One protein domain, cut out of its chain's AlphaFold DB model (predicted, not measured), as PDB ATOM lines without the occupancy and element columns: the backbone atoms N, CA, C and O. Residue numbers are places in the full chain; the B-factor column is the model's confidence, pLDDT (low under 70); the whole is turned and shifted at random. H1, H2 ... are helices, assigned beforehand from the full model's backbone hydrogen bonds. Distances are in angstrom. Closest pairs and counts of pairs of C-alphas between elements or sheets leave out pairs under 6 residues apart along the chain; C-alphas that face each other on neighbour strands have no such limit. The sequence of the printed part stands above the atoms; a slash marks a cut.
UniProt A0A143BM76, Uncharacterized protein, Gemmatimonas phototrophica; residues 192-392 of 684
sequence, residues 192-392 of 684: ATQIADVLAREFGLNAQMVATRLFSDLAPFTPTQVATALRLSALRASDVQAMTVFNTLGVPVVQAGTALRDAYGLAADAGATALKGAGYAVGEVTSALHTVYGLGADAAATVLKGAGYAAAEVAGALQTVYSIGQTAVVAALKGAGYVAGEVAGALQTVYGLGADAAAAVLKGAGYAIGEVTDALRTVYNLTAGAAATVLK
ATOM      1  N   ALA A 192      42.121  46.125   1.763       95.44
ATOM      2  CA  ALA A 192      42.109  44.765   1.215       95.44
ATOM      3  C   ALA A 192      40.806  44.450   0.458       95.44
ATOM      4  O   ALA A 192      40.854  43.858  -0.615       95.44
ATOM      5  N   THR A 193      39.654  44.895   0.974       95.94
ATOM      6  CA  THR A 193      38.339  44.694   0.346       95.94
ATOM      7  C   THR A 193      38.235  45.386  -1.008       95.94
ATOM      8  O   THR A 193      37.836  44.756  -1.984       95.94
ATOM      9  N   GLN A 194      38.650  46.654  -1.093       96.75
ATOM     10  CA  GLN A 194      38.630  47.397  -2.358       96.75
ATOM     11  C   GLN A 194      39.578  46.774  -3.389       96.75
ATOM     12  O   GLN A 194      39.248  46.701  -4.569       96.75
ATOM     13  N   ILE A 195      40.747  46.300  -2.952       96.56
ATOM     14  CA  ILE A 195      41.701  45.617  -3.833       96.56
ATOM     15  C   ILE A 195      41.130  44.277  -4.304       96.56
ATOM     16  O   ILE A 195      41.203  43.977  -5.491       96.56
ATOM     17  N   ALA A 196      40.528  43.490  -3.411       96.44
ATOM     18  CA  ALA A 196      39.884  42.226  -3.761       96.44
ATOM     19  C   ALA A 196      38.763  42.413  -4.794       96.44
ATOM     20  O   ALA A 196      38.689  41.635  -5.743       96.44
ATOM     21  N   ASP A 197      37.949  43.467  -4.668       94.56
ATOM     22  CA  ASP A 197      36.933  43.824  -5.666       94.56
ATOM     23  C   ASP A 197      37.539  44.102  -7.041       94.56
ATOM     24  O   ASP A 197      37.036  43.610  -8.054       94.56
ATOM     25  N   VAL A 198      38.631  44.869  -7.080       95.25
ATOM     26  CA  VAL A 198      39.350  45.153  -8.326       95.25
ATOM     27  C   VAL A 198      39.903  43.864  -8.926       95.25
ATOM     28  O   VAL A 198      39.701  43.605 -10.108       95.25
ATOM     29  N   LEU A 199      40.541  43.015  -8.123       95.56
ATOM     30  CA  LEU A 199      41.100  41.748  -8.593       95.56
ATOM     31  C   LEU A 199      40.035  40.788  -9.135       95.56
ATOM     32  O   LEU A 199      40.237  40.172 -10.182       95.56
ATOM     33  N   ALA A 200      38.900  40.671  -8.450       94.06
ATOM     34  CA  ALA A 200      37.805  39.818  -8.888       94.06
ATOM     35  C   ALA A 200      37.182  40.330 -10.199       94.06
ATOM     36  O   ALA A 200      36.915  39.539 -11.099       94.06
ATOM     37  N   ARG A 201      36.984  41.649 -10.339       93.69
ATOM     38  CA  ARG A 201      36.322  42.243 -11.516       93.69
ATOM     39  C   ARG A 201      37.241  42.410 -12.723       93.69
ATOM     40  O   ARG A 201      36.834  42.083 -13.829       93.69
ATOM     41  N   GLU A 202      38.449  42.936 -12.530       93.06
ATOM     42  CA  GLU A 202      39.378  43.232 -13.632       93.06
ATOM     43  C   GLU A 202      40.110  41.985 -14.132       93.06
ATOM     44  O   GLU A 202      40.424  41.897 -15.316       93.06
ATOM     45  N   PHE A 203      40.390  41.027 -13.242       92.75
ATOM     46  CA  PHE A 203      41.218  39.859 -13.558       92.75
ATOM     47  C   PHE A 203      40.467  38.527 -13.439       92.75
ATOM     48  O   PHE A 203      41.061  37.483 -13.698       92.75
ATOM     49  N   GLY A 204      39.187  38.535 -13.046       93.06
ATOM     50  CA  GLY A 204      38.378  37.316 -12.923       93.06
ATOM     51  C   GLY A 204      38.899  36.336 -11.866       93.06
ATOM     52  O   GLY A 204      38.668  35.133 -11.981       93.06
ATOM     53  N   LEU A 205      39.652  36.820 -10.871       94.75
ATOM     54  CA  LEU A 205      40.277  35.954  -9.873       94.75
ATOM     55  C   LEU A 205      39.246  35.423  -8.875       94.75
ATOM     56  O   LEU A 205      38.396  36.165  -8.385       94.75
ATOM     57  N   ASN A 206      39.372  34.142  -8.525       93.81
ATOM     58  CA  ASN A 206      38.588  33.524  -7.457       93.81
ATOM     59  C   ASN A 206      39.165  33.841  -6.060       93.81
ATOM     60  O   ASN A 206      40.247  34.417  -5.930       93.81
ATOM     61  N   ALA A 207      38.454  33.430  -5.006       93.56
ATOM     62  CA  ALA A 207      38.816  33.725  -3.618       93.56
ATOM     63  C   ALA A 207      40.227  33.260  -3.230       93.56
ATOM     64  O   ALA A 207      40.966  34.019  -2.603       93.56
ATOM     65  N   GLN A 208      40.627  32.054  -3.643       94.31
ATOM     66  CA  GLN A 208      41.959  31.531  -3.353       94.31
ATOM     67  C   GLN A 208      43.037  32.369  -4.040       94.31
ATOM     68  O   GLN A 208      43.974  32.810  -3.386       94.31
ATOM     69  N   MET A 209      42.875  32.655  -5.334       94.44
ATOM     70  CA  MET A 209      43.836  33.457  -6.096       94.44
ATOM     71  C   MET A 209      43.948  34.885  -5.549       94.44
ATOM     72  O   MET A 209      45.054  35.416  -5.455       94.44
ATOM     73  N   VAL A 210      42.828  35.500  -5.156       95.44
ATOM     74  CA  VAL A 210      42.825  36.816  -4.503       95.44
ATOM     75  C   VAL A 210      43.577  36.759  -3.173       95.44
ATOM     76  O   VAL A 210      44.483  37.564  -2.965       95.44
ATOM     77  N   ALA A 211      43.267  35.796  -2.302       95.19
ATOM     78  CA  ALA A 211      43.951  35.637  -1.020       95.19
ATOM     79  C   ALA A 211      45.460  35.413  -1.200       95.19
ATOM     80  O   ALA A 211      46.249  36.096  -0.550       95.19
ATOM     81  N   THR A 212      45.872  34.552  -2.139       94.62
ATOM     82  CA  THR A 212      47.286  34.340  -2.478       94.62
ATOM     83  C   THR A 212      47.971  35.659  -2.824       94.62
ATOM     84  O   THR A 212      49.045  35.937  -2.301       94.62
ATOM     85  N   ARG A 213      47.348  36.503  -3.661       93.81
ATOM     86  CA  ARG A 213      47.927  37.792  -4.076       93.81
ATOM     87  C   ARG A 213      48.015  38.800  -2.933       93.81
ATOM     88  O   ARG A 213      48.988  39.546  -2.867       93.81
ATOM     89  N   LEU A 214      47.030  38.819  -2.039       94.44
ATOM     90  CA  LEU A 214      47.032  39.702  -0.870       94.44
ATOM     91  C   LEU A 214      48.062  39.264   0.186       94.44
ATOM     92  O   LEU A 214      48.703  40.121   0.797       94.44
ATOM     93  N   PHE A 215      48.249  37.958   0.389       94.56
ATOM     94  CA  PHE A 215      49.247  37.425   1.322       94.56
ATOM     95  C   PHE A 215      50.676  37.440   0.775       94.56
ATOM     96  O   PHE A 215      51.613  37.424   1.570       94.56
ATOM     97  N   SER A 216      50.855  37.470  -0.548       91.31
ATOM     98  CA  SER A 216      52.176  37.539  -1.177       91.31
ATOM     99  C   SER A 216      52.691  38.968  -1.398       91.31
ATOM    100  O   SER A 216      53.802  39.114  -1.892       91.31
ATOM    101  N   ASP A 217      51.918  40.030  -1.123       92.00
ATOM    102  CA  ASP A 217      52.422  41.408  -1.302       92.00
ATOM    103  C   ASP A 217      53.651  41.668  -0.414       92.00
ATOM    104  O   ASP A 217      53.761  41.131   0.686       92.00
ATOM    105  N   LEU A 218      54.552  42.549  -0.863       86.25
ATOM    106  CA  LEU A 218      55.741  42.945  -0.093       86.25
ATOM    107  C   LEU A 218      55.415  43.482   1.302       86.25
ATOM    108  O   LEU A 218      56.226  43.367   2.216       86.25
ATOM    109  N   ALA A 219      54.248  44.100   1.461       87.62
ATOM    110  CA  ALA A 219      53.648  44.291   2.761       87.62
ATOM    111  C   ALA A 219      52.393  43.410   2.770       87.62
ATOM    112  O   ALA A 219      51.408  43.799   2.161       87.62
ATOM    113  N   PRO A 220      52.389  42.232   3.403       87.88
ATOM    114  CA  PRO A 220      51.227  41.347   3.398       87.88
ATOM    115  C   PRO A 220      50.017  41.986   4.091       87.88
ATOM    116  O   PRO A 220      50.150  42.871   4.948       87.88
ATOM    117  N   PHE A 221      48.803  41.605   3.694       93.12
ATOM    118  CA  PHE A 221      47.599  41.914   4.474       93.12
ATOM    119  C   PHE A 221      47.442  40.916   5.623       93.12
ATOM    120  O   PHE A 221      47.778  39.743   5.486       93.12
ATOM    121  N   THR A 222      46.910  41.377   6.756       94.69
ATOM    122  CA  THR A 222      46.615  40.476   7.882       94.69
ATOM    123  C   THR A 222      45.513  39.478   7.497       94.69
ATOM    124  O   THR A 222      44.627  39.834   6.712       94.69
ATOM    125  N   PRO A 223      45.487  38.263   8.070       95.12
ATOM    126  CA  PRO A 223      44.408  37.308   7.816       95.12
ATOM    127  C   PRO A 223      43.012  37.871   8.091       95.12
ATOM    128  O   PRO A 223      42.104  37.630   7.304       95.12
ATOM    129  N   THR A 224      42.837  38.711   9.115       95.00
ATOM    130  CA  THR A 224      41.557  39.396   9.363       95.00
ATOM    131  C   THR A 224      41.166  40.307   8.198       95.00
ATOM    132  O   THR A 224      40.045  40.220   7.709       95.00
ATOM    133  N   GLN A 225      42.093  41.124   7.684       95.94
ATOM    134  CA  GLN A 225      41.832  41.983   6.521       95.94
ATOM    135  C   GLN A 225      41.503  41.174   5.264       95.94
ATOM    136  O   GLN A 225      40.601  41.552   4.518       95.94
ATOM    137  N   VAL A 226      42.213  40.066   5.025       96.00
ATOM    138  CA  VAL A 226      41.934  39.185   3.886       96.00
ATOM    139  C   VAL A 226      40.569  38.517   4.048       96.00
ATOM    140  O   VAL A 226      39.789  38.524   3.104       96.00
ATOM    141  N   ALA A 227      40.214  38.027   5.235       95.62
ATOM    142  CA  ALA A 227      38.896  37.448   5.493       95.62
ATOM    143  C   ALA A 227      37.766  38.471   5.293       95.62
ATOM    144  O   ALA A 227      36.783  38.176   4.615       95.62
ATOM    145  N   THR A 228      37.925  39.705   5.790       95.19
ATOM    146  CA  THR A 228      36.981  40.802   5.523       95.19
ATOM    147  C   THR A 228      36.860  41.082   4.025       95.19
ATOM    148  O   THR A 228      35.758  41.310   3.528       95.19
ATOM    149  N   ALA A 229      37.973  41.032   3.288       94.94
ATOM    150  CA  ALA A 229      37.980  41.215   1.845       94.94
ATOM    151  C   ALA A 229      37.238  40.087   1.117       94.94
ATOM    152  O   ALA A 229      36.400  40.368   0.264       94.94
ATOM    153  N   LEU A 230      37.477  38.825   1.477       94.56
ATOM    154  CA  LEU A 230      36.779  37.675   0.896       94.56
ATOM    155  C   LEU A 230      35.269  37.712   1.186       94.56
ATOM    156  O   LEU A 230      34.473  37.412   0.296       94.56
ATOM    157  N   ARG A 231      34.874  38.141   2.392       94.31
ATOM    158  CA  ARG A 231      33.470  38.282   2.807       94.31
ATOM    159  C   ARG A 231      32.740  39.404   2.066       94.31
ATOM    160  O   ARG A 231      31.614  39.208   1.616       94.31
ATOM    161  N   LEU A 232      33.335  40.598   2.019       89.44
ATOM    162  CA  LEU A 232      32.636  41.829   1.622       89.44
ATOM    163  C   LEU A 232      32.846  42.237   0.159       89.44
ATOM    164  O   LEU A 232      32.102  43.082  -0.334       89.44
ATOM    165  N   SER A 233      33.832  41.663  -0.530       85.56
ATOM    166  CA  SER A 233      34.028  41.897  -1.966       85.56
ATOM    167  C   SER A 233      33.002  41.140  -2.820       85.56
ATOM    168  O   SER A 233      32.169  40.374  -2.328       85.56
ATOM    169  N   ALA A 234      33.108  41.301  -4.137       81.94
ATOM    170  CA  ALA A 234      32.358  40.573  -5.155       81.94
ATOM    171  C   ALA A 234      32.434  39.040  -5.012       81.94
ATOM    172  O   ALA A 234      31.579  38.345  -5.553       81.94
ATOM    173  N   LEU A 235      33.419  38.519  -4.273       87.25
ATOM    174  CA  LEU A 235      33.592  37.091  -4.011       87.25
ATOM    175  C   LEU A 235      32.539  36.514  -3.054       87.25
ATOM    176  O   LEU A 235      32.174  35.352  -3.213       87.25
ATOM    177  N   ARG A 236      32.059  37.304  -2.079       90.19
ATOM    178  CA  ARG A 236      31.051  36.910  -1.071       90.19
ATOM    179  C   ARG A 236      31.300  35.532  -0.436       90.19
ATOM    180  O   ARG A 236      30.367  34.746  -0.272       90.19
ATOM    181  N   ALA A 237      32.553  35.234  -0.093       91.38
ATOM    182  CA  ALA A 237      32.923  33.931   0.447       91.38
ATOM    183  C   ALA A 237      32.242  33.677   1.802       91.38
ATOM    184  O   ALA A 237      32.276  34.540   2.690       91.38
ATOM    185  N   SER A 238      31.672  32.482   1.983       94.69
ATOM    186  CA  SER A 238      31.210  32.040   3.303       94.69
ATOM    187  C   SER A 238      32.384  31.895   4.278       94.69
ATOM    188  O   SER A 238      33.549  31.854   3.874       94.69
ATOM    189  N   ASP A 239      32.080  31.816   5.569       94.19
ATOM    190  CA  ASP A 239      33.049  31.521   6.629       94.19
ATOM    191  C   ASP A 239      33.855  30.245   6.337       94.19
ATOM    192  O   ASP A 239      35.085  30.289   6.327       94.19
ATOM    193  N   VAL A 240      33.185  29.139   6.002       95.00
ATOM    194  CA  VAL A 240      33.830  27.867   5.642       95.00
ATOM    195  C   VAL A 240      34.714  28.037   4.409       95.00
ATOM    196  O   VAL A 240      35.869  27.634   4.441       95.00
ATOM    197  N   GLN A 241      34.224  28.679   3.340       95.00
ATOM    198  CA  GLN A 241      35.007  28.882   2.113       95.00
ATOM    199  C   GLN A 241      36.271  29.710   2.364       95.00
ATOM    200  O   GLN A 241      37.343  29.366   1.864       95.00
ATOM    201  N   ALA A 242      36.167  30.788   3.147       95.00
ATOM    202  CA  ALA A 242      37.321  31.600   3.518       95.00
ATOM    203  C   ALA A 242      38.330  30.789   4.342       95.00
ATOM    204  O   ALA A 242      39.532  30.860   4.084       95.00
ATOM    205  N   MET A 243      37.854  29.969   5.281       97.12
ATOM    206  CA  MET A 243      38.724  29.114   6.086       97.12
ATOM    207  C   MET A 243      39.339  27.966   5.283       97.12
ATOM    208  O   MET A 243      40.489  27.622   5.531       97.12
ATOM    209  N   THR A 244      38.652  27.417   4.278       96.56
ATOM    210  CA  THR A 244      39.239  26.431   3.356       96.56
ATOM    211  C   THR A 244      40.401  27.048   2.586       96.56
ATOM    212  O   THR A 244      41.453  26.423   2.443       96.56
ATOM    213  N   VAL A 245      40.243  28.296   2.125       95.75
ATOM    214  CA  VAL A 245      41.334  29.041   1.484       95.75
ATOM    215  C   VAL A 245      42.486  29.237   2.467       95.75
ATOM    216  O   VAL A 245      43.636  29.014   2.104       95.75
ATOM    217  N   PHE A 246      42.200  29.604   3.715       96.69
ATOM    218  CA  PHE A 246      43.226  29.819   4.738       96.69
ATOM    219  C   PHE A 246      43.987  28.535   5.069       96.69
ATOM    220  O   PHE A 246      45.216  28.559   5.085       96.69
ATOM    221  N   ASN A 247      43.281  27.417   5.229       95.69
ATOM    222  CA  ASN A 247      43.883  26.110   5.464       95.69
ATOM    223  C   ASN A 247      44.774  25.693   4.283       95.69
ATOM    224  O   ASN A 247      45.941  25.361   4.461       95.69
ATOM    225  N   THR A 248      44.270  25.837   3.050       95.31
ATOM    226  CA  THR A 248      45.028  25.541   1.816       95.31
ATOM    227  C   THR A 248      46.308  26.371   1.702       95.31
ATOM    228  O   THR A 248      47.309  25.899   1.168       95.31
ATOM    229  N   LEU A 249      46.288  27.616   2.183       94.06
ATOM    230  CA  LEU A 249      47.449  28.504   2.150       94.06
ATOM    231  C   LEU A 249      48.375  28.325   3.364       94.06
ATOM    232  O   LEU A 249      49.438  28.937   3.383       94.06
ATOM    233  N   GLY A 250      48.015  27.499   4.352       93.88
ATOM    234  CA  GLY A 250      48.810  27.284   5.562       93.88
ATOM    235  C   GLY A 250      48.721  28.428   6.577       93.88
ATOM    236  O   GLY A 250      49.659  28.639   7.347       93.88
ATOM    237  N   VAL A 251      47.621  29.191   6.581       94.12
ATOM    238  CA  VAL A 251      47.387  30.239   7.586       94.12
ATOM    239  C   VAL A 251      47.237  29.584   8.970       94.12
ATOM    240  O   VAL A 251      46.361  28.725   9.131       94.12
ATOM    241  N   PRO A 252      48.014  30.009   9.989       94.12
ATOM    242  CA  PRO A 252      47.923  29.457  11.338       94.12
ATOM    243  C   PRO A 252      46.512  29.570  11.920       94.12
ATOM    244  O   PRO A 252      45.894  30.638  11.874       94.12
ATOM    245  N   VAL A 253      46.024  28.494  12.544       95.00
ATOM    246  CA  VAL A 253      44.635  28.395  13.027       95.00
ATOM    247  C   VAL A 253      44.231  29.504  14.005       95.00
ATOM    248  O   VAL A 253      43.091  29.950  13.991       95.00
ATOM    249  N   VAL A 254      45.156  30.017  14.823       94.06
ATOM    250  CA  VAL A 254      44.879  31.126  15.758       94.06
ATOM    251  C   VAL A 254      44.537  32.407  14.992       94.06
ATOM    252  O   VAL A 254      43.626  33.148  15.363       94.06
ATOM    253  N   GLN A 255      45.228  32.656  13.878       94.81
ATOM    254  CA  GLN A 255      44.946  33.802  13.018       94.81
ATOM    255  C   GLN A 255      43.665  33.582  12.205       94.81
ATOM    256  O   GLN A 255      42.879  34.515  12.049       94.81
ATOM    257  N   ALA A 256      43.416  32.352  11.749       95.25
ATOM    258  CA  ALA A 256      42.167  31.971  11.093       95.25
ATOM    259  C   ALA A 256      40.951  32.140  12.029       95.25
ATOM    260  O   ALA A 256      39.969  32.782  11.666       95.25
ATOM    261  N   GLY A 257      41.051  31.673  13.276       95.75
ATOM    262  CA  GLY A 257      40.035  31.857  14.313       95.75
ATOM    263  C   GLY A 257      39.816  33.328  14.671       95.75
ATOM    264  O   GLY A 257      38.676  33.768  14.795       95.75
ATOM    265  N   THR A 258      40.890  34.122  14.760       95.62
ATOM    266  CA  THR A 258      40.788  35.584  14.952       95.62
ATOM    267  C   THR A 258      40.026  36.229  13.796       95.62
ATOM    268  O   THR A 258      39.143  37.054  14.016       95.62
ATOM    269  N   ALA A 259      40.300  35.804  12.562       95.06
ATOM    270  CA  ALA A 259      39.586  36.280  11.388       95.06
ATOM    271  C   ALA A 259      38.098  35.878  11.399       95.06
ATOM    272  O   ALA A 259      37.255  36.696  11.041       95.06
ATOM    273  N   LEU A 260      37.737  34.675  11.854       96.06
ATOM    274  CA  LEU A 260      36.330  34.285  12.024       96.06
ATOM    275  C   LEU A 260      35.609  35.150  13.064       96.06
ATOM    276  O   LEU A 260      34.516  35.659  12.799       96.06
ATOM    277  N   ARG A 261      36.224  35.359  14.231       96.62
ATOM    278  CA  ARG A 261      35.653  36.195  15.292       96.62
ATOM    279  C   ARG A 261      35.487  37.643  14.829       96.62
ATOM    280  O   ARG A 261      34.404  38.202  14.954       96.62
ATOM    281  N   ASP A 262      36.529  38.228  14.248       95.25
ATOM    282  CA  ASP A 262      36.576  39.668  13.986       95.25
ATOM    283  C   ASP A 262      35.948  40.041  12.632       95.25
ATOM    284  O   ASP A 262      35.247  41.047  12.527       95.25
ATOM    285  N   ALA A 263      36.164  39.237  11.581       93.00
ATOM    286  CA  ALA A 263      35.655  39.531  10.240       93.00
ATOM    287  C   ALA A 263      34.278  38.923   9.965       93.00
ATOM    288  O   ALA A 263      33.536  39.504   9.173       93.00
ATOM    289  N   TYR A 264      33.925  37.788  10.581       93.00
ATOM    290  CA  TYR A 264      32.615  37.142  10.418       93.00
ATOM    291  C   TYR A 264      31.683  37.337  11.622       93.00
ATOM    292  O   TYR A 264      30.471  37.228  11.453       93.00
ATOM    293  N   GLY A 265      32.203  37.724  12.792       93.94
ATOM    294  CA  GLY A 265      31.394  37.927  13.998       93.94
ATOM    295  C   GLY A 265      30.921  36.617  14.627       93.94
ATOM    296  O   GLY A 265      29.908  36.612  15.323       93.94
ATOM    297  N   LEU A 266      31.600  35.500  14.340       95.69
ATOM    298  CA  LEU A 266      31.180  34.187  14.823       95.69
ATOM    299  C   LEU A 266      31.540  33.993  16.294       95.69
ATOM    300  O   LEU A 266      32.675  34.248  16.705       95.69
ATOM    301  N   ALA A 267      30.584  33.458  17.050       96.75
ATOM    302  CA  ALA A 267      30.828  32.869  18.359       96.75
ATOM    303  C   ALA A 267      31.628  31.558  18.233       96.75
ATOM    304  O   ALA A 267      31.852  31.042  17.136       96.75
ATOM    305  N   ALA A 268      32.104  31.036  19.364       96.50
ATOM    306  CA  ALA A 268      33.049  29.922  19.394       96.50
ATOM    307  C   ALA A 268      32.494  28.610  18.806       96.50
ATOM    308  O   ALA A 268      33.234  27.859  18.177       96.50
ATOM    309  N   ASP A 269      31.199  28.351  18.975       96.19
ATOM    310  CA  ASP A 269      30.473  27.196  18.437       96.19
ATOM    311  C   ASP A 269      30.405  27.203  16.902       96.19
ATOM    312  O   ASP A 269      30.822  26.242  16.242       96.19
ATOM    313  N   ALA A 270      29.961  28.319  16.322       96.62
ATOM    314  CA  ALA A 270      29.948  28.511  14.875       96.62
ATOM    315  C   ALA A 270      31.377  28.547  14.308       96.62
ATOM    316  O   ALA A 270      31.647  27.955  13.263       96.62
ATOM    317  N   GLY A 271      32.312  29.172  15.031       96.50
ATOM    318  CA  GLY A 271      33.727  29.221  14.670       96.50
ATOM    319  C   GLY A 271      34.373  27.835  14.598       96.50
ATOM    320  O   GLY A 271      35.021  27.515  13.603       96.50
ATOM    321  N   ALA A 272      34.153  26.976  15.600       97.62
ATOM    322  CA  ALA A 272      34.651  25.598  15.593       97.62
ATOM    323  C   ALA A 272      34.080  24.783  14.425       97.62
ATOM    324  O   ALA A 272      34.818  24.055  13.761       97.62
ATOM    325  N   THR A 273      32.786  24.943  14.140       97.25
ATOM    326  CA  THR A 273      32.120  24.278  13.010       97.25
ATOM    327  C   THR A 273      32.713  24.726  11.674       97.25
ATOM    328  O   THR A 273      32.993  23.889  10.814       97.25
ATOM    329  N   ALA A 274      32.974  26.027  11.512       96.62
ATOM    330  CA  ALA A 274      33.587  26.568  10.304       96.62
ATOM    331  C   ALA A 274      35.025  26.063  10.101       96.62
ATOM    332  O   ALA A 274      35.376  25.634   9.002       96.62
ATOM    333  N   LEU A 275      35.843  26.052  11.161       97.44
ATOM    334  CA  LEU A 275      37.215  25.537  11.100       97.44
ATOM    335  C   LEU A 275      37.247  24.033  10.794       97.44
ATOM    336  O   LEU A 275      38.028  23.599   9.946       97.44
ATOM    337  N   LYS A 276      36.358  23.244  11.409       97.06
ATOM    338  CA  LYS A 276      36.208  21.820  11.090       97.06
ATOM    339  C   LYS A 276      35.810  21.610   9.630       97.06
ATOM    340  O   LYS A 276      36.430  20.809   8.938       97.06
ATOM    341  N   GLY A 277      34.799  22.341   9.153       95.38
ATOM    342  CA  GLY A 277      34.338  22.272   7.762       95.38
ATOM    343  C   GLY A 277      35.415  22.671   6.750       95.38
ATOM    344  O   GLY A 277      35.415  22.186   5.622       95.38
ATOM    345  N   ALA A 278      36.367  23.507   7.167       95.56
ATOM    346  CA  ALA A 278      37.533  23.888   6.379       95.56
ATOM    347  C   ALA A 278      38.695  22.877   6.419       95.56
ATOM    348  O   ALA A 278      39.668  23.049   5.680       95.56
ATOM    349  N   GLY A 279      38.602  21.830   7.244       95.31
ATOM    350  CA  GLY A 279      39.594  20.759   7.337       95.31
ATOM    351  C   GLY A 279      40.727  21.003   8.337       95.31
ATOM    352  O   GLY A 279      41.761  20.352   8.216       95.31
ATOM    353  N   TYR A 280      40.567  21.920   9.299       95.75
ATOM    354  CA  TYR A 280      41.524  22.060  10.406       95.75
ATOM    355  C   TYR A 280      41.415  20.878  11.381       95.75
ATOM    356  O   TYR A 280      40.315  20.400  11.688       95.75
ATOM    357  N   ALA A 281      42.554  20.420  11.904       95.62
ATOM    358  CA  ALA A 281      42.596  19.313  12.854       95.62
ATOM    359  C   ALA A 281      42.000  19.715  14.215       95.62
ATOM    360  O   ALA A 281      42.071  20.869  14.635       95.62
ATOM    361  N   VAL A 282      41.457  18.750  14.966       97.06
ATOM    362  CA  VAL A 282      40.811  19.006  16.271       97.06
ATOM    363  C   VAL A 282      41.721  19.747  17.265       97.06
ATOM    364  O   VAL A 282      41.253  20.632  17.981       97.06
ATOM    365  N   GLY A 283      43.027  19.452  17.286       96.31
ATOM    366  CA  GLY A 283      43.998  20.130  18.154       96.31
ATOM    367  C   GLY A 283      44.202  21.599  17.773       96.31
ATOM    368  O   GLY A 283      44.318  22.467  18.641       96.31
ATOM    369  N   GLU A 284      44.154  21.902  16.476       97.25
ATOM    370  CA  GLU A 284      44.227  23.265  15.954       97.25
ATOM    371  C   GLU A 284      42.961  24.049  16.308       97.25
ATOM    372  O   GLU A 284      43.037  25.157  16.842       97.25
ATOM    373  N   VAL A 285      41.787  23.449  16.091       98.00
ATOM    374  CA  VAL A 285      40.504  24.058  16.473       98.00
ATOM    375  C   VAL A 285      40.453  24.307  17.980       98.00
ATOM    376  O   VAL A 285      40.088  25.397  18.413       98.00
ATOM    377  N   THR A 286      40.902  23.348  18.788       98.25
ATOM    378  CA  THR A 286      40.977  23.487  20.251       98.25
ATOM    379  C   THR A 286      41.926  24.611  20.664       98.25
ATOM    380  O   THR A 286      41.606  25.386  21.565       98.25
ATOM    381  N   SER A 287      43.052  24.772  19.961       97.06
ATOM    382  CA  SER A 287      43.984  25.886  20.173       97.06
ATOM    383  C   SER A 287      43.335  27.235  19.863       97.06
ATOM    384  O   SER A 287      43.511  28.184  20.625       97.06
ATOM    385  N   ALA A 288      42.542  27.339  18.793       97.12
ATOM    386  CA  ALA A 288      41.784  28.554  18.492       97.12
ATOM    387  C   ALA A 288      40.707  28.840  19.555       97.12
ATOM    388  O   ALA A 288      40.575  29.978  20.000       97.12
ATOM    389  N   LEU A 289      39.984  27.819  20.025       98.00
ATOM    390  CA  LEU A 289      39.010  27.960  21.115       98.00
ATOM    391  C   LEU A 289      39.656  28.464  22.409       98.00
ATOM    392  O   LEU A 289      39.107  29.347  23.070       98.00
ATOM    393  N   HIS A 290      40.841  27.954  22.740       97.31
ATOM    394  CA  HIS A 290      41.583  28.382  23.918       97.31
ATOM    395  C   HIS A 290      42.128  29.812  23.776       97.31
ATOM    396  O   HIS A 290      41.884  30.666  24.623       97.31
ATOM    397  N   THR A 291      42.842  30.094  22.684       96.25
ATOM    398  CA  THR A 291      43.623  31.336  22.529       96.25
ATOM    399  C   THR A 291      42.807  32.523  22.018       96.25
ATOM    400  O   THR A 291      43.043  33.653  22.435       96.25
ATOM    401  N   VAL A 292      41.847  32.291  21.119       96.12
ATOM    402  CA  VAL A 292      41.053  33.355  20.481       96.12
ATOM    403  C   VAL A 292      39.752  33.590  21.234       96.12
ATOM    404  O   VAL A 292      39.359  34.737  21.453       96.12
ATOM    405  N   TYR A 293      39.072  32.509  21.613       95.62
ATOM    406  CA  TYR A 293      37.771  32.578  22.277       95.62
ATOM    407  C   TYR A 293      37.867  32.520  23.807       95.62
ATOM    408  O   TYR A 293      36.860  32.744  24.474       95.62
ATOM    409  N   GLY A 294      39.057  32.270  24.370       96.19
ATOM    410  CA  GLY A 294      39.296  32.309  25.816       96.19
ATOM    411  C   GLY A 294      38.552  31.223  26.594       96.19
ATOM    412  O   GLY A 294      38.241  31.413  27.769       96.19
ATOM    413  N   LEU A 295      38.210  30.108  25.942       97.38
ATOM    414  CA  LEU A 295      37.462  29.027  26.574       97.38
ATOM    415  C   LEU A 295      38.354  28.229  27.533       97.38
ATOM    416  O   LEU A 295      39.547  28.034  27.292       97.38
ATOM    417  N   GLY A 296      37.749  27.751  28.623       96.81
ATOM    418  CA  GLY A 296      38.305  26.687  29.459       96.81
ATOM    419  C   GLY A 296      38.011  25.301  28.872       96.81
ATOM    420  O   GLY A 296      37.152  25.165  27.998       96.81
ATOM    421  N   ALA A 297      38.685  24.267  29.384       96.81
ATOM    422  CA  ALA A 297      38.594  22.899  28.864       96.81
ATOM    423  C   ALA A 297      37.152  22.355  28.796       96.81
ATOM    424  O   ALA A 297      36.766  21.798  27.771       96.81
ATOM    425  N   ASP A 298      36.331  22.578  29.829       96.75
ATOM    426  CA  ASP A 298      34.941  22.090  29.881       96.75
ATOM    427  C   ASP A 298      34.058  22.718  28.787       96.75
ATOM    428  O   ASP A 298      33.305  22.041  28.076       96.75
ATOM    429  N   ALA A 299      34.179  24.036  28.612       97.81
ATOM    430  CA  ALA A 299      33.424  24.770  27.605       97.81
ATOM    431  C   ALA A 299      33.918  24.433  26.188       97.81
ATOM    432  O   ALA A 299      33.111  24.269  25.273       97.81
ATOM    433  N   ALA A 300      35.231  24.248  26.013       98.12
ATOM    434  CA  ALA A 300      35.805  23.784  24.755       98.12
ATOM    435  C   ALA A 300      35.324  22.372  24.391       98.12
ATOM    436  O   ALA A 300      34.936  22.152  23.247       98.12
ATOM    437  N   ALA A 301      35.260  21.440  25.349       98.38
ATOM    438  CA  ALA A 301      34.720  20.097  25.130       98.38
ATOM    439  C   ALA A 301      33.273  20.143  24.609       98.38
ATOM    440  O   ALA A 301      32.926  19.449  23.653       98.38
ATOM    441  N   THR A 302      32.448  21.015  25.200       98.38
ATOM    442  CA  THR A 302      31.047  21.221  24.799       98.38
ATOM    443  C   THR A 302      30.944  21.753  23.369       98.38
ATOM    444  O   THR A 302      30.183  21.223  22.559       98.38
ATOM    445  N   VAL A 303      31.750  22.763  23.033       98.31
ATOM    446  CA  VAL A 303      31.801  23.344  21.684       98.31
ATOM    447  C   VAL A 303      32.270  22.320  20.647       98.31
ATOM    448  O   VAL A 303      31.655  22.187  19.590       98.31
ATOM    449  N   LEU A 304      33.323  21.558  20.945       98.38
ATOM    450  CA  LEU A 304      33.862  20.547  20.033       98.38
ATOM    451  C   LEU A 304      32.867  19.405  19.797       98.38
ATOM    452  O   LEU A 304      32.716  18.951  18.659       98.38
ATOM    453  N   LYS A 305      32.133  18.988  20.834       97.75
ATOM    454  CA  LYS A 305      31.037  18.030  20.672       97.75
ATOM    455  C   LYS A 305      29.927  18.588  19.787       97.75
ATOM    456  O   LYS A 305      29.457  17.881  18.901       97.75
ATOM    457  N   GLY A 306      29.536  19.848  19.987       96.75
ATOM    458  CA  GLY A 306      28.551  20.534  19.141       96.75
ATOM    459  C   GLY A 306      28.978  20.613  17.671       96.75
ATOM    460  O   GLY A 306      28.156  20.418  16.780       96.75
ATOM    461  N   ALA A 307      30.278  20.786  17.414       96.19
ATOM    462  CA  ALA A 307      30.868  20.704  16.074       96.19
ATOM    463  C   ALA A 307      30.973  19.255  15.534       96.19
ATOM    464  O   ALA A 307      31.374  19.026  14.389       96.19
ATOM    465  N   GLY A 308      30.626  18.247  16.340       96.19
ATOM    466  CA  GLY A 308      30.554  16.835  15.968       96.19
ATOM    467  C   GLY A 308      31.886  16.086  16.010       96.19
ATOM    468  O   GLY A 308      32.071  15.166  15.215       96.19
ATOM    469  N   TYR A 309      32.864  16.523  16.809       97.56
ATOM    470  CA  TYR A 309      34.095  15.747  17.031       97.56
ATOM    471  C   TYR A 309      33.832  14.529  17.927       97.56
ATOM    472  O   TYR A 309      32.984  14.574  18.822       97.56
ATOM    473  N   ALA A 310      34.566  13.440  17.704       97.12
ATOM    474  CA  ALA A 310      34.469  12.241  18.529       97.12
ATOM    475  C   ALA A 310      35.157  12.439  19.892       97.12
ATOM    476  O   ALA A 310      36.108  13.212  20.018       97.12
ATOM    477  N   ALA A 311      34.729  11.694  20.917       97.75
ATOM    478  CA  ALA A 311      35.284  11.823  22.269       97.75
ATOM    479  C   ALA A 311      36.809  11.618  22.327       97.75
ATOM    480  O   ALA A 311      37.483  12.327  23.066       97.75
ATOM    481  N   ALA A 312      37.364  10.691  21.536       97.00
ATOM    482  CA  ALA A 312      38.808  10.433  21.487       97.00
ATOM    483  C   ALA A 312      39.599  11.616  20.902       97.00
ATOM    484  O   ALA A 312      40.626  12.012  21.450       97.00
ATOM    485  N   GLU A 313      39.085  12.228  19.832       97.81
ATOM    486  CA  GLU A 313      39.668  13.428  19.222       97.81
ATOM    487  C   GLU A 313      39.691  14.587  20.222       97.81
ATOM    488  O   GLU A 313      40.720  15.238  20.415       97.81
ATOM    489  N   VAL A 314      38.564  14.805  20.906       98.19
ATOM    490  CA  VAL A 314      38.436  15.850  21.926       98.19
ATOM    491  C   VAL A 314      39.338  15.560  23.124       98.19
ATOM    492  O   VAL A 314      40.019  16.463  23.595       98.19
ATOM    493  N   ALA A 315      39.413  14.313  23.594       97.62
ATOM    494  CA  ALA A 315      40.256  13.934  24.725       97.62
ATOM    495  C   ALA A 315      41.737  14.250  24.481       97.62
ATOM    496  O   ALA A 315      42.375  14.874  25.332       97.62
ATOM    497  N   GLY A 316      42.268  13.860  23.316       96.69
ATOM    498  CA  GLY A 316      43.654  14.150  22.945       96.69
ATOM    499  C   GLY A 316      43.906  15.649  22.773       96.69
ATOM    500  O   GLY A 316      44.921  16.173  23.240       96.69
ATOM    501  N   ALA A 317      42.964  16.373  22.167       97.25
ATOM    502  CA  ALA A 317      43.082  17.818  21.999       97.25
ATOM    503  C   ALA A 317      43.059  18.571  23.340       97.25
ATOM    504  O   ALA A 317      43.863  19.475  23.557       97.25
ATOM    505  N   LEU A 318      42.184  18.182  24.272       97.69
ATOM    506  CA  LEU A 318      42.132  18.780  25.605       97.69
ATOM    507  C   LEU A 318      43.405  18.496  26.407       97.69
ATOM    508  O   LEU A 318      43.946  19.407  27.028       97.69
ATOM    509  N   GLN A 319      43.908  17.259  26.356       95.88
ATOM    510  CA  GLN A 319      45.156  16.878  27.016       95.88
ATOM    511  C   GLN A 319      46.331  17.731  26.522       95.88
ATOM    512  O   GLN A 319      47.097  18.252  27.325       95.88
ATOM    513  N   THR A 320      46.462  17.883  25.205       95.69
ATOM    514  CA  THR A 320      47.594  18.580  24.578       95.69
ATOM    515  C   THR A 320      47.519  20.096  24.728       95.69
ATOM    516  O   THR A 320      48.512  20.717  25.094       95.69
ATOM    517  N   VAL A 321      46.354  20.702  24.481       96.94
ATOM    518  CA  VAL A 321      46.203  22.166  24.482       96.94
ATOM    519  C   VAL A 321      46.101  22.727  25.899       96.94
ATOM    520  O   VAL A 321      46.733  23.735  26.198       96.94
ATOM    521  N   TYR A 322      45.338  22.079  26.786       95.88
ATOM    522  CA  TYR A 322      45.141  22.564  28.158       95.88
ATOM    523  C   TYR A 322      46.116  21.948  29.166       95.88
ATOM    524  O   TYR A 322      46.134  22.377  30.317       95.88
ATOM    525  N   SER A 323      46.926  20.959  28.764       94.56
ATOM    526  CA  SER A 323      47.874  20.263  29.651       94.56
ATOM    527  C   SER A 323      47.213  19.684  30.913       94.56
ATOM    528  O   SER A 323      47.795  19.689  31.999       94.56
ATOM    529  N   ILE A 324      45.975  19.194  30.781       92.94
ATOM    530  CA  ILE A 324      45.197  18.608  31.882       92.94
ATOM    531  C   ILE A 324      45.298  17.077  31.905       92.94
ATOM    532  O   ILE A 324      45.447  16.425  30.873       92.94
ATOM    533  N   GLY A 325      45.201  16.494  33.102       90.75
ATOM    534  CA  GLY A 325      45.249  15.042  33.297       90.75
ATOM    535  C   GLY A 325      43.945  14.322  32.928       90.75
ATOM    536  O   GLY A 325      42.877  14.929  32.850       90.75
ATOM    537  N   GLN A 326      44.022  12.994  32.787       92.06
ATOM    538  CA  GLN A 326      42.913  12.133  32.347       92.06
ATOM    539  C   GLN A 326      41.608  12.328  33.136       92.06
ATOM    540  O   GLN A 326      40.534  12.375  32.546       92.06
ATOM    541  N   THR A 327      41.680  12.496  34.461       92.81
ATOM    542  CA  THR A 327      40.490  12.654  35.312       92.81
ATOM    543  C   THR A 327      39.738  13.942  34.979       92.81
ATOM    544  O   THR A 327      38.512  13.937  34.905       92.81
ATOM    545  N   ALA A 328      40.469  15.031  34.722       95.62
ATOM    546  CA  ALA A 328      39.884  16.301  34.307       95.62
ATOM    547  C   ALA A 328      39.322  16.220  32.880       95.62
ATOM    548  O   ALA A 328      38.241  16.737  32.623       95.62
ATOM    549  N   VAL A 329      39.997  15.507  31.969       97.19
ATOM    550  CA  VAL A 329      39.483  15.273  30.609       97.19
ATOM    551  C   VAL A 329      38.173  14.485  30.634       97.19
ATOM    552  O   VAL A 329      37.217  14.876  29.975       97.19
ATOM    553  N   VAL A 330      38.083  13.412  31.421       97.69
ATOM    554  CA  VAL A 330      36.845  12.626  31.553       97.69
ATOM    555  C   VAL A 330      35.716  13.465  32.152       97.69
ATOM    556  O   VAL A 330      34.587  13.381  31.672       97.69
ATOM    557  N   ALA A 331      36.007  14.304  33.151       96.94
ATOM    558  CA  ALA A 331      35.022  15.229  33.708       96.94
ATOM    559  C   ALA A 331      34.516  16.231  32.655       96.94
ATOM    560  O   ALA A 331      33.304  16.402  32.520       96.94
ATOM    561  N   ALA A 332      35.417  16.813  31.855       97.50
ATOM    562  CA  ALA A 332      35.069  17.726  30.767       97.50
ATOM    563  C   ALA A 332      34.210  17.042  29.689       97.50
ATOM    564  O   ALA A 332      33.193  17.586  29.259       97.50
ATOM    565  N   LEU A 333      34.567  15.817  29.282       98.19
ATOM    566  CA  LEU A 333      33.802  15.041  28.301       98.19
ATOM    567  C   LEU A 333      32.410  14.672  28.824       98.19
ATOM    568  O   LEU A 333      31.423  14.801  28.097       98.19
ATOM    569  N   LYS A 334      32.307  14.262  30.091       97.75
ATOM    570  CA  LYS A 334      31.013  14.005  30.724       97.75
ATOM    571  C   LYS A 334      30.175  15.280  30.818       97.75
ATOM    572  O   LYS A 334      28.987  15.235  30.517       97.75
ATOM    573  N   GLY A 335      30.781  16.409  31.190       96.94
ATOM    574  CA  GLY A 335      30.122  17.719  31.237       96.94
ATOM    575  C   GLY A 335      29.609  18.176  29.869       96.94
ATOM    576  O   GLY A 335      28.501  18.695  29.771       96.94
ATOM    577  N   ALA A 336      30.356  17.882  28.801       97.50
ATOM    578  CA  ALA A 336      29.917  18.058  27.414       97.50
ATOM    579  C   ALA A 336      28.818  17.057  26.992       97.50
ATOM    580  O   ALA A 336      28.213  17.185  25.926       97.50
ATOM    581  N   GLY A 337      28.543  16.044  27.815       97.12
ATOM    582  CA  GLY A 337      27.485  15.059  27.633       97.12
ATOM    583  C   GLY A 337      27.882  13.833  26.815       97.12
ATOM    584  O   GLY A 337      26.993  13.186  26.264       97.12
ATOM    585  N   TYR A 338      29.170  13.539  26.610       98.25
ATOM    586  CA  TYR A 338      29.578  12.266  25.992       98.25
ATOM    587  C   TYR A 338      29.166  11.085  26.882       98.25
ATOM    588  O   TYR A 338      29.260  11.162  28.113       98.25
ATOM    589  N   VAL A 339      28.706   9.991  26.274       97.69
ATOM    590  CA  VAL A 339      28.276   8.802  27.028       97.69
ATOM    591  C   VAL A 339      29.476   7.960  27.464       97.69
ATOM    592  O   VAL A 339      30.555   8.039  26.873       97.69
ATOM    593  N   ALA A 340      29.299   7.116  28.487       97.88
ATOM    594  CA  ALA A 340      30.396   6.339  29.074       97.88
ATOM    595  C   ALA A 340      31.159   5.481  28.051       97.88
ATOM    596  O   ALA A 340      32.376   5.377  28.146       97.88
ATOM    597  N   GLY A 341      30.473   4.905  27.054       97.38
ATOM    598  CA  GLY A 341      31.112   4.120  25.990       97.38
ATOM    599  C   GLY A 341      32.056   4.946  25.110       97.38
ATOM    600  O   GLY A 341      33.169   4.514  24.822       97.38
ATOM    601  N   GLU A 342      31.666   6.168  24.740       98.25
ATOM    602  CA  GLU A 342      32.517   7.069  23.952       98.25
ATOM    603  C   GLU A 342      33.755   7.488  24.754       98.25
ATOM    604  O   GLU A 342      34.875   7.488  24.240       98.25
ATOM    605  N   VAL A 343      33.562   7.799  26.039       98.31
ATOM    606  CA  VAL A 343      34.654   8.205  26.928       98.31
ATOM    607  C   VAL A 343      35.575   7.032  27.270       98.31
ATOM    608  O   VAL A 343      36.789   7.206  27.291       98.31
ATOM    609  N   ALA A 344      35.044   5.823  27.453       98.00
ATOM    610  CA  ALA A 344      35.847   4.610  27.596       98.00
ATOM    611  C   ALA A 344      36.706   4.350  26.350       98.00
ATOM    612  O   ALA A 344      37.891   4.056  26.478       98.00
ATOM    613  N   GLY A 345      36.141   4.527  25.150       97.38
ATOM    614  CA  GLY A 345      36.896   4.438  23.898       97.38
ATOM    615  C   GLY A 345      38.016   5.477  23.823       97.38
ATOM    616  O   GLY A 345      39.135   5.157  23.423       97.38
ATOM    617  N   ALA A 346      37.761   6.706  24.280       97.19
ATOM    618  CA  ALA A 346      38.790   7.738  24.393       97.19
ATOM    619  C   ALA A 346      39.897   7.350  25.393       97.19
ATOM    620  O   ALA A 346      41.077   7.493  25.083       97.19
ATOM    621  N   LEU A 347      39.543   6.807  26.562       96.94
ATOM    622  CA  LEU A 347      40.509   6.321  27.557       96.94
ATOM    623  C   LEU A 347      41.374   5.176  27.014       96.94
ATOM    624  O   LEU A 347      42.585   5.155  27.238       96.94
ATOM    625  N   GLN A 348      40.775   4.256  26.261       96.75
ATOM    626  CA  GLN A 348      41.484   3.148  25.633       96.75
ATOM    627  C   GLN A 348      42.442   3.628  24.533       96.75
ATOM    628  O   GLN A 348      43.590   3.200  24.489       96.75
ATOM    629  N   THR A 349      41.985   4.513  23.647       95.06
ATOM    630  CA  THR A 349      42.735   4.903  22.439       95.06
ATOM    631  C   THR A 349      43.769   5.997  22.685       95.06
ATOM    632  O   THR A 349      44.861   5.927  22.130       95.06
ATOM    633  N   VAL A 350      43.453   6.995  23.516       94.19
ATOM    634  CA  VAL A 350      44.334   8.149  23.768       94.19
ATOM    635  C   VAL A 350      45.319   7.860  24.895       94.19
ATOM    636  O   VAL A 350      46.491   8.211  24.794       94.19
ATOM    637  N   TYR A 351      44.856   7.204  25.961       92.69
ATOM    638  CA  TYR A 351      45.660   6.975  27.162       92.69
ATOM    639  C   TYR A 351      46.138   5.525  27.320       92.69
ATOM    640  O   TYR A 351      46.926   5.244  28.220       92.69
ATOM    641  N   GLY A 352      45.677   4.592  26.476       94.06
ATOM    642  CA  GLY A 352      46.069   3.183  26.561       94.06
ATOM    643  C   GLY A 352      45.564   2.474  27.821       94.06
ATOM    644  O   GLY A 352      46.167   1.492  28.252       94.06
ATOM    645  N   LEU A 353      44.496   2.976  28.455       95.00
ATOM    646  CA  LEU A 353      44.015   2.420  29.721       95.00
ATOM    647  C   LEU A 353      43.367   1.050  29.529       95.00
ATOM    648  O   LEU A 353      42.490   0.871  28.681       95.00
ATOM    649  N   GLY A 354      43.744   0.113  30.402       96.12
ATOM    650  CA  GLY A 354      43.031  -1.146  30.594       96.12
ATOM    651  C   GLY A 354      41.668  -0.952  31.271       96.12
ATOM    652  O   GLY A 354      41.383   0.098  31.852       96.12
ATOM    653  N   ALA A 355      40.839  -1.994  31.212       97.38
ATOM    654  CA  ALA A 355      39.460  -1.975  31.696       97.38
ATOM    655  C   ALA A 355      39.329  -1.598  33.185       97.38
ATOM    656  O   ALA A 355      38.449  -0.813  33.533       97.38
ATOM    657  N   ASP A 356      40.225  -2.095  34.048       96.50
ATOM    658  CA  ASP A 356      40.234  -1.797  35.488       96.50
ATOM    659  C   ASP A 356      40.381  -0.299  35.774       96.50
ATOM    660  O   ASP A 356      39.563   0.309  36.471       96.50
ATOM    661  N   ALA A 357      41.404   0.319  35.180       96.56
ATOM    662  CA  ALA A 357      41.673   1.742  35.343       96.56
ATOM    663  C   ALA A 357      40.553   2.595  34.732       96.56
ATOM    664  O   ALA A 357      40.123   3.576  35.340       96.56
ATOM    665  N   ALA A 358      40.038   2.206  33.562       97.38
ATOM    666  CA  ALA A 358      38.941   2.917  32.918       97.38
ATOM    667  C   ALA A 358      37.656   2.890  33.762       97.38
ATOM    668  O   ALA A 358      37.030   3.933  33.947       97.38
ATOM    669  N   ALA A 359      37.295   1.740  34.341       98.19
ATOM    670  CA  ALA A 359      36.132   1.625  35.220       98.19
ATOM    671  C   ALA A 359      36.244   2.536  36.452       98.19
ATOM    672  O   ALA A 359      35.280   3.219  36.803       98.19
ATOM    673  N   ALA A 360      37.424   2.588  37.080       97.25
ATOM    674  CA  ALA A 360      37.677   3.453  38.229       97.25
ATOM    675  C   ALA A 360      37.571   4.945  37.869       97.25
ATOM    676  O   ALA A 360      36.940   5.715  38.595       97.25
ATOM    677  N   VAL A 361      38.131   5.355  36.726       96.88
ATOM    678  CA  VAL A 361      38.068   6.749  36.257       96.88
ATOM    679  C   VAL A 361      36.634   7.156  35.902       96.88
ATOM    680  O   VAL A 361      36.183   8.221  36.321       96.88
ATOM    681  N   LEU A 362      35.884   6.308  35.191       97.88
ATOM    682  CA  LEU A 362      34.486   6.584  34.839       97.88
ATOM    683  C   LEU A 362      33.592   6.673  36.083       97.88
ATOM    684  O   LEU A 362      32.760   7.578  36.181       97.88
ATOM    685  N   LYS A 363      33.803   5.786  37.064       97.06
ATOM    686  CA  LYS A 363      33.139   5.869  38.370       97.06
ATOM    687  C   LYS A 363      33.479   7.176  39.088       97.06
ATOM    688  O   LYS A 363      32.579   7.837  39.594       97.06
ATOM    689  N   GLY A 364      34.755   7.565  39.114       95.62
ATOM    690  CA  GLY A 364      35.210   8.814  39.733       95.62
ATOM    691  C   GLY A 364      34.612  10.064  39.081       95.62
ATOM    692  O   GLY A 364      34.305  11.031  39.770       95.62
ATOM    693  N   ALA A 365      34.361  10.020  37.771       95.50
ATOM    694  CA  ALA A 365      33.617  11.056  37.053       95.50
ATOM    695  C   ALA A 365      32.094  10.994  37.290       95.50
ATOM    696  O   ALA A 365      31.347  11.879  36.868       95.50
ATOM    697  N   GLY A 366      31.608   9.954  37.971       96.19
ATOM    698  CA  GLY A 366      30.220   9.766  38.374       96.19
ATOM    699  C   GLY A 366      29.317   9.175  37.295       96.19
ATOM    700  O   GLY A 366      28.127   9.489  37.292       96.19
ATOM    701  N   TYR A 367      29.843   8.445  36.309       97.88
ATOM    702  CA  TYR A 367      28.982   7.651  35.422       97.88
ATOM    703  C   TYR A 367      28.262   6.567  36.232       97.88
ATOM    704  O   TYR A 367      28.829   6.018  37.179       97.88
ATOM    705  N   ALA A 368      27.014   6.263  35.877       97.38
ATOM    706  CA  ALA A 368      26.258   5.221  36.554       97.38
ATOM    707  C   ALA A 368      26.857   3.841  36.250       97.38
ATOM    708  O   ALA A 368      27.349   3.592  35.148       97.38
ATOM    709  N   ILE A 369      26.770   2.905  37.200       98.06
ATOM    710  CA  ILE A 369      27.359   1.566  37.042       98.06
ATOM    711  C   ILE A 369      26.852   0.836  35.789       98.06
ATOM    712  O   ILE A 369      27.627   0.133  35.147       98.06
ATOM    713  N   GLY A 370      25.586   1.031  35.401       97.75
ATOM    714  CA  GLY A 370      25.037   0.478  34.159       97.75
ATOM    715  C   GLY A 370      25.791   0.976  32.925       97.75
ATOM    716  O   GLY A 370      26.241   0.167  32.122       97.75
ATOM    717  N   GLU A 371      26.034   2.286  32.841       98.31
ATOM    718  CA  GLU A 371      26.780   2.909  31.742       98.31
ATOM    719  C   GLU A 371      28.241   2.443  31.718       98.31
ATOM    720  O   GLU A 371      28.786   2.140  30.656       98.31
ATOM    721  N   VAL A 372      28.874   2.343  32.892       98.56
ATOM    722  CA  VAL A 372      30.247   1.829  33.014       98.56
ATOM    723  C   VAL A 372      30.312   0.366  32.576       98.56
ATOM    724  O   VAL A 372      31.214  -0.014  31.836       98.56
ATOM    725  N   THR A 373      29.342  -0.455  32.976       98.56
ATOM    726  CA  THR A 373      29.291  -1.877  32.608       98.56
ATOM    727  C   THR A 373      29.042  -2.061  31.115       98.56
ATOM    728  O   THR A 373      29.695  -2.892  30.487       98.56
ATOM    729  N   ASP A 374      28.164  -1.256  30.516       98.25
ATOM    730  CA  ASP A 374      27.964  -1.252  29.067       98.25
ATOM    731  C   ASP A 374      29.232  -0.838  28.318       98.25
ATOM    732  O   ASP A 374      29.583  -1.461  27.313       98.25
ATOM    733  N   ALA A 375      29.973   0.148  28.825       98.12
ATOM    734  CA  ALA A 375      31.256   0.536  28.252       98.12
ATOM    735  C   ALA A 375      32.293  -0.600  28.350       98.12
ATOM    736  O   ALA A 375      32.965  -0.913  27.369       98.12
ATOM    737  N   LEU A 376      32.377  -1.288  29.493       98.44
ATOM    738  CA  LEU A 376      33.244  -2.458  29.676       98.44
ATOM    739  C   LEU A 376      32.883  -3.610  28.726       98.44
ATOM    740  O   LEU A 376      33.762  -4.264  28.164       98.44
ATOM    741  N   ARG A 377      31.588  -3.841  28.507       98.06
ATOM    742  CA  ARG A 377      31.090  -4.876  27.599       98.06
ATOM    743  C   ARG A 377      31.355  -4.540  26.131       98.06
ATOM    744  O   ARG A 377      31.715  -5.431  25.375       98.06
ATOM    745  N   THR A 378      31.154  -3.290  25.721       97.12
ATOM    746  CA  THR A 378      31.174  -2.890  24.298       97.12
ATOM    747  C   THR A 378      32.542  -2.420  23.806       97.12
ATOM    748  O   THR A 378      32.919  -2.736  22.684       97.12
ATOM    749  N   VAL A 379      33.304  -1.700  24.633       97.69
ATOM    750  CA  VAL A 379      34.625  -1.154  24.271       97.69
ATOM    751  C   VAL A 379      35.736  -2.143  24.610       97.69
ATOM    752  O   VAL A 379      36.615  -2.419  23.796       97.69
ATOM    753  N   TYR A 380      35.676  -2.718  25.812       97.62
ATOM    754  CA  TYR A 380      36.679  -3.670  26.299       97.62
ATOM    755  C   TYR A 380      36.308  -5.137  26.038       97.62
ATOM    756  O   TYR A 380      37.105  -6.021  26.344       97.62
ATOM    757  N   ASN A 381      35.140  -5.405  25.441       97.31
ATOM    758  CA  ASN A 381      34.667  -6.747  25.075       97.31
ATOM    759  C   ASN A 381      34.659  -7.745  26.249       97.31
ATOM    760  O   ASN A 381      34.949  -8.931  26.076       97.31
ATOM    761  N   LEU A 382      34.345  -7.274  27.461       98.06
ATOM    762  CA  LEU A 382      34.391  -8.121  28.650       98.06
ATOM    763  C   LEU A 382      33.176  -9.046  28.776       98.06
ATOM    764  O   LEU A 382      32.020  -8.645  28.603       98.06
ATOM    765  N   THR A 383      33.448 -10.285  29.185       98.12
ATOM    766  CA  THR A 383      32.429 -11.224  29.671       98.12
ATOM    767  C   THR A 383      31.901 -10.785  31.040       98.12
ATOM    768  O   THR A 383      32.565 -10.035  31.754       98.12
ATOM    769  N   ALA A 384      30.731 -11.291  31.447       98.06
ATOM    770  CA  ALA A 384      30.131 -10.969  32.747       98.06
ATOM    771  C   ALA A 384      31.079 -11.237  33.932       98.06
ATOM    772  O   ALA A 384      31.183 -10.420  34.842       98.06
ATOM    773  N   GLY A 385      31.819 -12.354  33.884       97.81
ATOM    774  CA  GLY A 385      32.827 -12.710  34.886       97.81
ATOM    775  C   GLY A 385      33.944 -11.673  34.999       97.81
ATOM    776  O   GLY A 385      34.215 -11.173  36.088       97.81
ATOM    777  N   ALA A 386      34.555 -11.309  33.868       98.31
ATOM    778  CA  ALA A 386      35.625 -10.314  33.842       98.31
ATOM    779  C   ALA A 386      35.123  -8.924  34.265       98.31
ATOM    780  O   ALA A 386      35.777  -8.247  35.054       98.31
ATOM    781  N   ALA A 387      33.934  -8.524  33.805       98.50
ATOM    782  CA  ALA A 387      33.322  -7.259  34.194       98.50
ATOM    783  C   ALA A 387      33.027  -7.198  35.700       98.50
ATOM    784  O   ALA A 387      33.316  -6.183  36.325       98.50
ATOM    785  N   ALA A 388      32.517  -8.271  36.314       98.62
ATOM    786  CA  ALA A 388      32.274  -8.307  37.757       98.62
ATOM    787  C   ALA A 388      33.564  -8.118  38.576       98.62
ATOM    788  O   ALA A 388      33.552  -7.382  39.564       98.62
ATOM    789  N   THR A 389      34.678  -8.721  38.143       98.50
ATOM    790  CA  THR A 389      36.000  -8.529  38.764       98.50
ATOM    791  C   THR A 389      36.478  -7.083  38.635       98.50
ATOM    792  O   THR A 389      36.856  -6.478  39.637       98.50
ATOM    793  N   VAL A 390      36.386  -6.503  37.435       98.56
ATOM    794  CA  VAL A 390      36.752  -5.101  37.169       98.56
ATOM    795  C   VAL A 390      35.913  -4.137  38.015       98.56
ATOM    796  O   VAL A 390      36.446  -3.230  38.653       98.56
ATOM    797  N   LEU A 391      34.594  -4.339  38.072       98.62
ATOM    798  CA  LEU A 391      33.685  -3.490  38.844       98.62
ATOM    799  C   LEU A 391      33.962  -3.582  40.349       98.62
ATOM    800  O   LEU A 391      33.961  -2.559  41.038       98.62
ATOM    801  N   LYS A 392      34.256  -4.784  40.861       97.94
ATOM    802  CA  LYS A 392      34.697  -4.961  42.248       97.94
ATOM    803  C   LYS A 392      36.014  -4.225  42.511       97.94
ATOM    804  O   LYS A 392      36.123  -3.534  43.519       97.94
TER     805      LYS A 392
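Overview. This is residues 192 to 392 of the 684 residues of an uncharacterized protein of Gemmatimonas phototrophica (UniProt A0A143BM76). The domain is a long rod of fourteen short helices, a solenoid in which the chain winds in stacked turns from H1 at one end to H14 at the other. Each of H1 to H12 packs on the next two helices along the chain, running against the first of them and the same way as the second. The printed part has 201 residues with fourteen named helices, H1 to H14 in chain order, and no named strand, and the class is all helix. The whole is loose, with a radius of gyration of the C-alphas of 21.4 A, and spans 74 by 26 by 24 A along its three main axes.

Arrangement. H1, residues 192 to 203, touches H2, residues 207 to 215, at a steep tilt of 56 degrees, opposite ways; the closest C-alphas, those of Ala 196 and Val 210, are 6.2 A apart. With residues 192 to 196 alone, H1 touches H3, residues 223 to 232, and the closest C-alphas are those of Thr 193 and Ala 229, 3.8 A apart. H2 and H3 form a helical hairpin, its tilt of 37 degrees only just steep. H3, H4 of residues 239 to 249 and H5 of residues 253 to 264 make a bundle that goes up and down, each helix running against the one before. H3 touches H5, the same way, with the closest C-alphas, those of Thr 224 and Ala 259, 4.2 A apart. H4 touches H2, closest at the C-alphas of Gln 208 and Val 245, 5.5 A apart. H4 also touches H6, residues 268 to 277, closest at the C-alphas of Val 240 and Ala 274, 4.8 A apart. H5, with residues 253 to 258 alone, touches H7, residues 282 to 291, where the C-alphas of Val 254 and Ala 288 are closest at 4.9 A. H6 and H7 are a hairpin at a shallow tilt of 30 degrees. H8, residues 297 to 306, touches H6, closest at the C-alphas of Asp 269 and Val 303, 5.2 A apart. H9, residues 311 to 322, touches H7, closest at the C-alphas of Gly 283 and Ala 317, 4.6 A apart. H10, residues 326 to 335, touches H8, closest at the C-alphas of Asp 298 and Ala 332, 4.5 A apart. H11, residues 340 to 351, touches residues 311 to 316 of H9 alone, and the C-alphas of Ala 312 and Ala 346 are closest at 4.0 A. H12, residues 355 to 364, and H13, residues 369 to 378, are a hairpin at a shallow tilt of 29 degrees. H14, residues 384 to 392, touches H12, closest at the C-alphas of Asp 356 and Val 390, 5.1 A apart. Helix packing is mostly crossed, with 5 of 25 touching pairs at a shallow tilt. H1 and H4 are apart, as are, for instance, H7 and H10. In H1 to H14 every O i to N i+4 pair is within hydrogen-bond range.

Along the chain. H1 begins with C-alpha 192 at (42.109, 44.765, 1.215) and is 15.6 A long. H9 is 15.7 A from first to last C-alpha, H4 and H11 are each 15.4 A, and H5 is 15.1 A. H7 begins at C-alpha 282, (40.811, 19.006, 16.271). H14 ends at C-alpha 392, (34.697, -4.961, 42.248).

Size, cuts and confidence. The two C-alphas farthest apart, those of Glu 202 and Gly 385, are 74.3 A apart. The links are tight but for H2 to H3 and H3 to H4, which are short. The printed part has no cut, its mean pLDDT is 95.8, and no printed residue is under 70.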